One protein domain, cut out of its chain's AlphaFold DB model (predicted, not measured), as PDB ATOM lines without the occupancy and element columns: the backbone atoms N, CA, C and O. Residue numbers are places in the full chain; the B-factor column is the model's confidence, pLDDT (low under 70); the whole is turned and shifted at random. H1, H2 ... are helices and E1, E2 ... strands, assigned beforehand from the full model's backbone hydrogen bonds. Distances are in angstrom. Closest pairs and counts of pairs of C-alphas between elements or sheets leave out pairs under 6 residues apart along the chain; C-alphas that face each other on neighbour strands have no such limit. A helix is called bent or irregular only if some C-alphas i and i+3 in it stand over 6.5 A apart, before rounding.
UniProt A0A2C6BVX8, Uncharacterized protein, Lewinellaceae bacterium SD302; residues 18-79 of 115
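This is residues 18 to 79 of the 115 residues of an uncharacterized protein of Lewinellaceae bacterium SD302 (UniProt A0A2C6BVX8). Two narrow two-stranded ribbons, the hairpin E2 and E3 and the pair E1 and E4, run along the long axis and are only partly face to face, coming closest where E3 ends and E4 begins. The short helix H1 sits at one end of this axis, and residues 23 to 29 of the opening stretch stick out. The printed part has 62 residues, in the order E1, H1, E2, E3, E4; it is mostly strand, though under half of its residues are in named elements, and both sheets are antiparallel. It is only just compact, close to loose, with a radius of gyration of the C-alphas of 12.7 A and spans of 37 by 21 by 17 A.

Find C-alpha 49 at (508.231, 513.063, 585.462), where E2, residues 49 to 55, begins its 19.3 A. E3, residues 58 to 64, covers 19.2 A. E1 is residues 33 to 37 and H1 residues 39 to 44. E4, residues 71 to 75, ends at C-alpha 75, (512.027, 509.990, 604.480).

In the hairpin E2 and E3, look for N 51 and O 62, 2.8 A apart. E1 and E4 are antiparallel at 169 degrees, with N 34 and O 74 at 2.9 A. The closest C-alphas of E3 and E4 are those of Leu 64 and Arg 71, 6.3 A apart. E1 and E2 are apart. H1 is only just irregular, C-alphas 40 and 43 being 6.8 A apart; 0 of its 2 O i to N i+4 pairs and 2 of its 3 O i to N i+3 pairs are within hydrogen-bond range.

The C-alphas farthest apart, of Glu 43 and Thr 79, are 38.1 A apart. The printed part has no cut and no long link. Look for low pLDDT at residues 43 to 48 and 77 to 79, among others.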
ATOM      1  N   THR A  18     502.146 508.399 580.896       62.66
ATOM      2  CA  THR A  18     502.071 507.072 581.514       62.66
ATOM      3  C   THR A  18     502.004 507.255 583.022       62.66
ATOM      4  O   THR A  18     503.014 507.548 583.654       62.66
ATOM      5  N   ASP A  19     500.812 507.098 583.597       63.41
ATOM      6  CA  ASP A  19     500.660 507.024 585.049       63.41
ATOM      7  C   ASP A  19     501.005 505.597 585.519       63.41
ATOM      8  O   ASP A  19     500.374 504.612 585.106       63.41
ATOM      9  N   LEU A  20     502.058 505.487 586.329       71.31
ATOM     10  CA  LEU A  20     502.541 504.244 586.929       71.31
ATOM     11  C   LEU A  20     502.232 504.280 588.420       71.31
ATOM     12  O   LEU A  20     502.790 505.088 589.162       71.31
ATOM     13  N   LYS A  21     501.380 503.359 588.875       75.44
ATOM     14  CA  LYS A  21     501.019 503.248 590.286       75.44
ATOM     15  C   LYS A  21     501.568 501.964 590.884       75.44
ATOM     16  O   LYS A  21     501.103 500.871 590.571       75.44
ATOM     17  N   PHE A  22     502.510 502.117 591.804       75.31
ATOM     18  CA  PHE A  22     503.076 501.016 592.572       75.31
ATOM     19  C   PHE A  22     502.350 500.901 593.911       75.31
ATOM     20  O   PHE A  22     502.189 501.886 594.629       75.31
ATOM     21  N   VAL A  23     501.891 499.696 594.242       76.69
ATOM     22  CA  VAL A  23     501.313 499.388 595.554       76.69
ATOM     23  C   VAL A  23     502.266 498.432 596.245       76.69
ATOM     24  O   VAL A  23     502.482 497.319 595.769       76.69
ATOM     25  N   LEU A  24     502.855 498.888 597.345       75.38
ATOM     26  CA  LEU A  24     503.742 498.068 598.155       75.38
ATOM     27  C   LEU A  24     502.915 497.199 599.117       75.38
ATOM     28  O   LEU A  24     501.860 497.644 599.586       75.38
ATOM     29  N   PRO A  25     503.360 495.965 599.419       77.44
ATOM     30  CA  PRO A  25     502.778 495.176 600.501       77.44
ATOM     31  C   PRO A  25     502.964 495.896 601.850       77.44
ATOM     32  O   PRO A  25     503.767 496.828 601.935       77.44
ATOM     33  N   PRO A  26     502.252 495.472 602.911       72.69
ATOM     34  CA  PRO A  26     502.428 496.031 604.247       72.69
ATOM     35  C   PRO A  26     503.908 496.034 604.635       72.69
ATOM     36  O   PRO A  26     504.546 494.986 604.732       72.69
ATOM     37  N   THR A  27     504.459 497.229 604.796       67.81
ATOM     38  CA  THR A  27     505.867 497.430 605.122       67.81
ATOM     39  C   THR A  27     506.120 497.207 606.614       67.81
ATOM     40  O   THR A  27     505.239 497.516 607.422       67.81
ATOM     41  N   PRO A  28     507.304 496.694 607.006       72.69
ATOM     42  CA  PRO A  28     507.670 496.510 608.406       72.69
ATOM     43  C   PRO A  28     507.547 497.803 609.220       72.69
ATOM     44  O   PRO A  28     507.750 498.911 608.723       72.69
ATOM     45  N   VAL A  29     507.218 497.633 610.498       66.06
ATOM     46  CA  VAL A  29     507.204 498.712 611.486       66.06
ATOM     47  C   VAL A  29     508.661 499.163 611.650       66.06
ATOM     48  O   VAL A  29     509.495 498.323 611.971       66.06
ATOM     49  N   ASN A  30     508.969 500.440 611.393       72.44
ATOM     50  CA  ASN A  30     510.312 501.068 611.437       72.44
ATOM     51  C   ASN A  30     511.093 501.155 610.108       72.44
ATOM     52  O   ASN A  30     512.317 501.046 610.100       72.44
ATOM     53  N   ILE A  31     510.429 501.402 608.976       77.88
ATOM     54  CA  ILE A  31     511.148 501.926 607.803       77.88
ATOM     55  C   ILE A  31     511.375 503.425 607.993       77.88
ATOM     56  O   ILE A  31     510.412 504.177 608.090       77.88
ATOM     57  N   GLU A  32     512.634 503.852 607.988       81.62
ATOM     58  CA  GLU A  32     513.010 505.272 608.024       81.62
ATOM     59  C   GLU A  32     513.063 505.890 606.624       81.62
ATOM     60  O   GLU A  32     512.834 507.083 606.440       81.62
ATOM     61  N   THR A  33     513.399 505.089 605.610       83.75
ATOM     62  CA  THR A  33     513.650 505.575 604.252       83.75
ATOM     63  C   THR A  33     513.131 504.599 603.199       83.75
ATOM     64  O   THR A  33     513.437 503.409 603.244       83.75
ATOM     65  N   ILE A  34     512.394 505.111 602.212       85.31
ATOM     66  CA  ILE A  34     512.047 504.397 600.977       85.31
ATOM     67  C   ILE A  34     512.785 505.059 599.816       85.31
ATOM     68  O   ILE A  34     512.624 506.252 599.559       85.31
ATOM     69  N   ARG A  35     513.562 504.263 599.077       88.19
ATOM     70  CA  ARG A  35     514.240 504.702 597.857       88.19
ATOM     71  C   ARG A  35     513.520 504.139 596.640       88.19
ATOM     72  O   ARG A  35     513.402 502.923 596.511       88.19
ATOM     73  N   ALA A  36     513.070 505.017 595.752       86.12
ATOM     74  CA  ALA A  36     512.525 504.645 594.454       86.12
ATOM     75  C   ALA A  36     513.524 505.033 593.359       86.12
ATOM     76  O   ALA A  36     513.910 506.199 593.259       86.12
ATOM     77  N   ASP A  37     513.947 504.051 592.566       87.62
ATOM     78  CA  ASP A  37     514.795 504.231 591.386       87.62
ATOM     79  C   ASP A  37     513.967 503.859 590.153       87.62
ATOM     80  O   ASP A  37     513.487 502.726 590.051       87.62
ATOM     81  N   ILE A  38     513.719 504.830 589.269       82.25
ATOM     82  CA  ILE A  38     512.870 504.638 588.088       82.25
ATOM     83  C   ILE A  38     513.669 504.996 586.826       82.25
ATOM     84  O   ILE A  38     513.432 506.036 586.203       82.25
ATOM     85  N   PRO A  39     514.602 504.121 586.403       77.50
ATOM     86  CA  PRO A  39     515.533 504.415 585.316       77.50
ATOM     87  C   PRO A  39     514.856 504.481 583.942       77.50
ATOM     88  O   PRO A  39     515.446 505.010 583.004       77.50
ATOM     89  N   ALA A  40     513.610 504.009 583.819       75.44
ATOM     90  CA  ALA A  40     512.823 504.055 582.584       75.44
ATOM     91  C   ALA A  40     512.623 505.479 582.025       75.44
ATOM     92  O   ALA A  40     512.274 505.637 580.859       75.44
ATOM     93  N   PHE A  41     512.848 506.522 582.831       76.00
ATOM     94  CA  PHE A  41     512.767 507.916 582.390       76.00
ATOM     95  C   PHE A  41     514.103 508.497 581.905       76.00
ATOM     96  O   PHE A  41     514.121 509.616 581.398       76.00
ATOM     97  N   THR A  42     515.202 507.741 581.990       75.44
ATOM     98  CA  THR A  42     516.540 508.188 581.556       75.44
ATOM     99  C   THR A  42     516.591 508.484 580.058       75.44
ATOM    100  O   THR A  42     517.205 509.466 579.646       75.44
ATOM    101  N   GLU A  43     515.894 507.680 579.252       69.69
ATOM    102  CA  GLU A  43     515.814 507.829 577.790       69.69
ATOM    103  C   GLU A  43     514.969 509.036 577.352       69.69
ATOM    104  O   GLU A  43     515.011 509.441 576.197       69.69
ATOM    105  N   ASN A  44     514.214 509.643 578.273       68.88
ATOM    106  CA  ASN A  44     513.280 510.728 577.974       68.88
ATOM    107  C   ASN A  44     513.900 512.133 578.083       68.88
ATOM    108  O   ASN A  44     513.150 513.106 578.031       68.88
ATOM    109  N   GLU A  45     515.231 512.207 578.237       61.41
ATOM    110  CA  GLU A  45     516.202 513.328 578.240       61.41
ATOM    111  C   GLU A  45     515.804 514.698 578.831       61.41
ATOM    112  O   GLU A  45     516.611 515.277 579.556       61.41
ATOM    113  N   ASN A  46     514.604 515.216 578.561       61.16
ATOM    114  CA  ASN A  46     514.084 516.514 578.998       61.16
ATOM    115  C   ASN A  46     512.641 516.483 579.545       61.16
ATOM    116  O   ASN A  46     512.136 517.522 579.973       61.16
ATOM    117  N   HIS A  47     511.952 515.339 579.555       66.00
ATOM    118  CA  HIS A  47     510.630 515.258 580.180       66.00
ATOM    119  C   HIS A  47     510.732 515.196 581.707       66.00
ATOM    120  O   HIS A  47     511.385 514.323 582.276       66.00
ATOM    121  N   GLN A  48     510.047 516.130 582.371       69.81
ATOM    122  CA  GLN A  48     509.859 516.107 583.817       69.81
ATOM    123  C   GLN A  48     508.795 515.066 584.168       69.81
ATOM    124  O   GLN A  48     507.631 515.210 583.791       69.81
ATOM    125  N   THR A  49     509.183 514.034 584.915       80.69
ATOM    126  CA  THR A  49     508.231 513.063 585.462       80.69
ATOM    127  C   THR A  49     507.899 513.439 586.897       80.69
ATOM    128  O   THR A  49     508.791 513.602 587.726       80.69
ATOM    129  N   ILE A  50     506.613 513.534 587.222       84.94
ATOM    130  CA  ILE A  50     506.159 513.740 588.599       84.94
ATOM    131  C   ILE A  50     505.943 512.370 589.240       84.94
ATOM    132  O   ILE A  50     505.096 511.598 588.796       84.94
ATOM    133  N   PHE A  51     506.705 512.075 590.290       86.00
ATOM    134  CA  PHE A  51     506.519 510.895 591.123       86.00
ATOM    135  C   PHE A  51     505.788 511.284 592.408       86.00
ATOM    136  O   PHE A  51     506.350 511.957 593.269       86.00
ATOM    137  N   SER A  52     504.535 510.858 592.533       86.88
ATOM    138  CA  SER A  52     503.689 511.141 593.697       86.88
ATOM    139  C   SER A  52     503.627 509.934 594.631       86.88
ATOM    140  O   SER A  52     503.507 508.798 594.171       86.88
ATOM    141  N   TYR A  53     503.656 510.167 595.943       85.00
ATOM    142  CA  TYR A  53     503.561 509.114 596.952       85.00
ATOM    143  C   TYR A  53     502.675 509.520 598.132       85.00
ATOM    144  O   TYR A  53     502.608 510.679 598.532       85.00
ATOM    145  N   LEU A  54     502.016 508.515 598.714       81.69
ATOM    146  CA  LEU A  54     501.188 508.651 599.907       81.69
ATOM    147  C   LEU A  54     501.833 507.867 601.049       81.69
ATOM    148  O   LEU A  54     501.877 506.638 601.012       81.69
ATOM    149  N   VAL A  55     502.296 508.573 602.076       77.31
ATOM    150  CA  VAL A  55     502.923 507.975 603.260       77.31
ATOM    151  C   VAL A  55     502.280 508.549 604.514       77.31
ATOM    152  O   VAL A  55     502.157 509.761 604.656       77.31
ATOM    153  N   ALA A  56     501.850 507.676 605.431       74.75
ATOM    154  CA  ALA A  56     501.221 508.071 606.699       74.75
ATOM    155  C   ALA A  56     500.068 509.093 606.535       74.75
ATOM    156  O   ALA A  56     499.891 509.993 607.352       74.75
ATOM    157  N   GLY A  57     499.297 508.978 605.444       76.06
ATOM    158  CA  GLY A  57     498.191 509.888 605.119       76.06
ATOM    159  C   GLY A  57     498.607 511.240 604.524       76.06
ATOM    160  O   GLY A  57     497.732 512.023 604.162       76.06
ATOM    161  N   LYS A  58     499.908 511.515 604.376       76.19
ATOM    162  CA  LYS A  58     500.432 512.699 603.686       76.19
ATOM    163  C   LYS A  58     500.727 512.373 602.230       76.19
ATOM    164  O   LYS A  58     501.357 511.359 601.936       76.19
ATOM    165  N   ASN A  59     500.249 513.234 601.339       85.12
ATOM    166  CA  ASN A  59     500.481 513.124 599.908       85.12
ATOM    167  C   ASN A  59     501.591 514.105 599.523       85.12
ATOM    168  O   ASN A  59     501.445 515.311 599.725       85.12
ATOM    169  N   GLU A  60     502.689 513.589 598.997       86.56
ATOM    170  CA  GLU A  60     503.867 514.355 598.599       86.56
ATOM    171  C   GLU A  60     504.283 513.944 597.181       86.56
ATOM    172  O   GLU A  60     503.801 512.949 596.633       86.56
ATOM    173  N   HIS A  61     505.147 514.735 596.550       89.44
ATOM    174  CA  HIS A  61     505.646 514.436 595.214       89.44
ATOM    175  C   HIS A  61     507.096 514.880 595.050       89.44
ATOM    176  O   HIS A  61     507.553 515.832 595.679       89.44
ATOM    177  N   VAL A  62     507.810 514.190 594.168       87.81
ATOM    178  CA  VAL A  62     509.173 514.505 593.748       87.81
ATOM    179  C   VAL A  62     509.190 514.572 592.230       87.81
ATOM    180  O   VAL A  62     508.664 513.696 591.548       87.81
ATOM    181  N   ILE A  63     509.814 515.613 591.689       88.19
ATOM    182  CA  ILE A  63     510.052 515.717 590.250       88.19
ATOM    183  C   ILE A  63     511.312 514.910 589.930       88.19
ATOM    184  O   ILE A  63     512.402 515.240 590.401       88.19
ATOM    185  N   LEU A  64     511.175 513.846 589.147       86.00
ATOM    186  CA  LEU A  64     512.287 513.046 588.643       86.00
ATOM    187  C   LEU A  64     512.905 513.739 587.431       86.00
ATOM    188  O   LEU A  64     512.197 514.158 586.513       86.00
ATOM    189  N   HIS A  65     514.224 513.878 587.452       86.75
ATOM    190  CA  HIS A  65     514.976 514.626 586.456       86.75
ATOM    191  C   HIS A  65     516.449 514.185 586.450       86.75
ATOM    192  O   HIS A  65     516.914 513.482 587.346       86.75
ATOM    193  N   ARG A  66     517.226 514.630 585.456       84.38
ATOM    194  CA  ARG A  66     518.626 514.202 585.310       84.38
ATOM    195  C   ARG A  66     519.490 514.501 586.545       84.38
ATOM    196  O   ARG A  66     520.269 513.647 586.934       84.38
ATOM    197  N   SER A  67     519.342 515.661 587.196       87.38
ATOM    198  CA  SER A  67     520.158 515.987 588.382       87.38
ATOM    199  C   SER A  67     519.800 515.237 589.668       87.38
ATOM    200  O   SER A  67     520.558 515.337 590.627       87.38
ATOM    201  N   ASN A  68     518.709 514.464 589.708       87.06
ATOM    202  CA  ASN A  68     518.464 513.506 590.793       87.06
ATOM    203  C   ASN A  68     518.581 512.046 590.342       87.06
ATOM    204  O   ASN A  68     518.114 511.157 591.052       87.06
ATOM    205  N   ASP A  69     519.205 511.799 589.183       88.31
ATOM    206  CA  ASP A  69     519.344 510.481 588.557       88.31
ATOM    207  C   ASP A  69     518.005 509.734 588.422       88.31
ATOM    208  O   ASP A  69     517.967 508.509 588.493       88.31
ATOM    209  N   PHE A  70     516.888 510.460 588.279       86.69
ATOM    210  CA  PHE A  70     515.535 509.893 588.287       86.69
ATOM    211  C   PHE A  70     515.216 509.062 589.546       86.69
ATOM    212  O   PHE A  70     514.429 508.111 589.503       86.69
ATOM    213  N   ARG A  71     515.791 509.451 590.693       89.12
ATOM    214  CA  ARG A  71     515.567 508.821 592.002       89.12
ATOM    215  C   ARG A  71     514.739 509.711 592.924       89.12
ATOM    216  O   ARG A  71     514.922 510.925 592.981       89.12
ATOM    217  N   ALA A  72     513.890 509.080 593.730       89.12
ATOM    218  CA  ALA A  72     513.199 509.715 594.847       89.12
ATOM    219  C   ALA A  72     513.625 509.066 596.168       89.12
ATOM    220  O   ALA A  72     513.671 507.839 596.291       89.12
ATOM    221  N   ASN A  73     513.938 509.904 597.157       88.88
ATOM    222  CA  ASN A  73     514.284 509.468 598.503       88.88
ATOM    223  C   ASN A  73     513.213 509.958 599.479       88.88
ATOM    224  O   ASN A  73     513.136 511.150 599.770       88.88
ATOM    225  N   ILE A  74     512.367 509.045 599.941       87.12
ATOM    226  CA  ILE A  74     511.231 509.342 600.808       87.12
ATOM    227  C   ILE A  74     511.652 509.065 602.245       87.12
ATOM    228  O   ILE A  74     511.852 507.908 602.623       87.12
ATOM    229  N   GLN A  75     511.771 510.117 603.048       84.25
ATOM    230  CA  GLN A  75     512.027 509.990 604.480       84.25
ATOM    231  C   GLN A  75     510.700 509.804 605.208       84.25
ATOM    232  O   GLN A  75     509.862 510.705 605.258       84.25
ATOM    233  N   LEU A  76     510.506 508.627 605.789       78.06
ATOM    234  CA  LEU A  76     509.408 508.373 606.709       78.06
ATOM    235  C   LEU A  76     509.871 508.888 608.061       78.06
ATOM    236  O   LEU A  76     510.516 508.172 608.820       78.06
ATOM    237  N   GLY A  77     509.639 510.182 608.289       67.44
ATOM    238  CA  GLY A  77     510.153 510.875 609.460       67.44
ATOM    239  C   GLY A  77     509.900 510.076 610.735       67.44
ATOM    240  O   GLY A  77     508.763 509.693 611.021       67.44
ATOM    241  N   ALA A  78     510.963 509.876 611.519       58.06
ATOM    242  CA  ALA A  78     510.815 509.609 612.936       58.06
ATOM    243  C   ALA A  78     509.858 510.670 613.488       58.06
ATOM    244  O   ALA A  78     510.008 511.866 613.206       58.06
ATOM    245  N   THR A  79     508.825 510.227 614.197       56.81
ATOM    246  CA  THR A  79     507.879 511.106 614.875       56.81
ATOM    247  C   THR A  79     508.670 512.191 615.596       56.81
ATOM    248  O   THR A  79     509.527 511.897 616.423       56.81
TER     249      THR A  79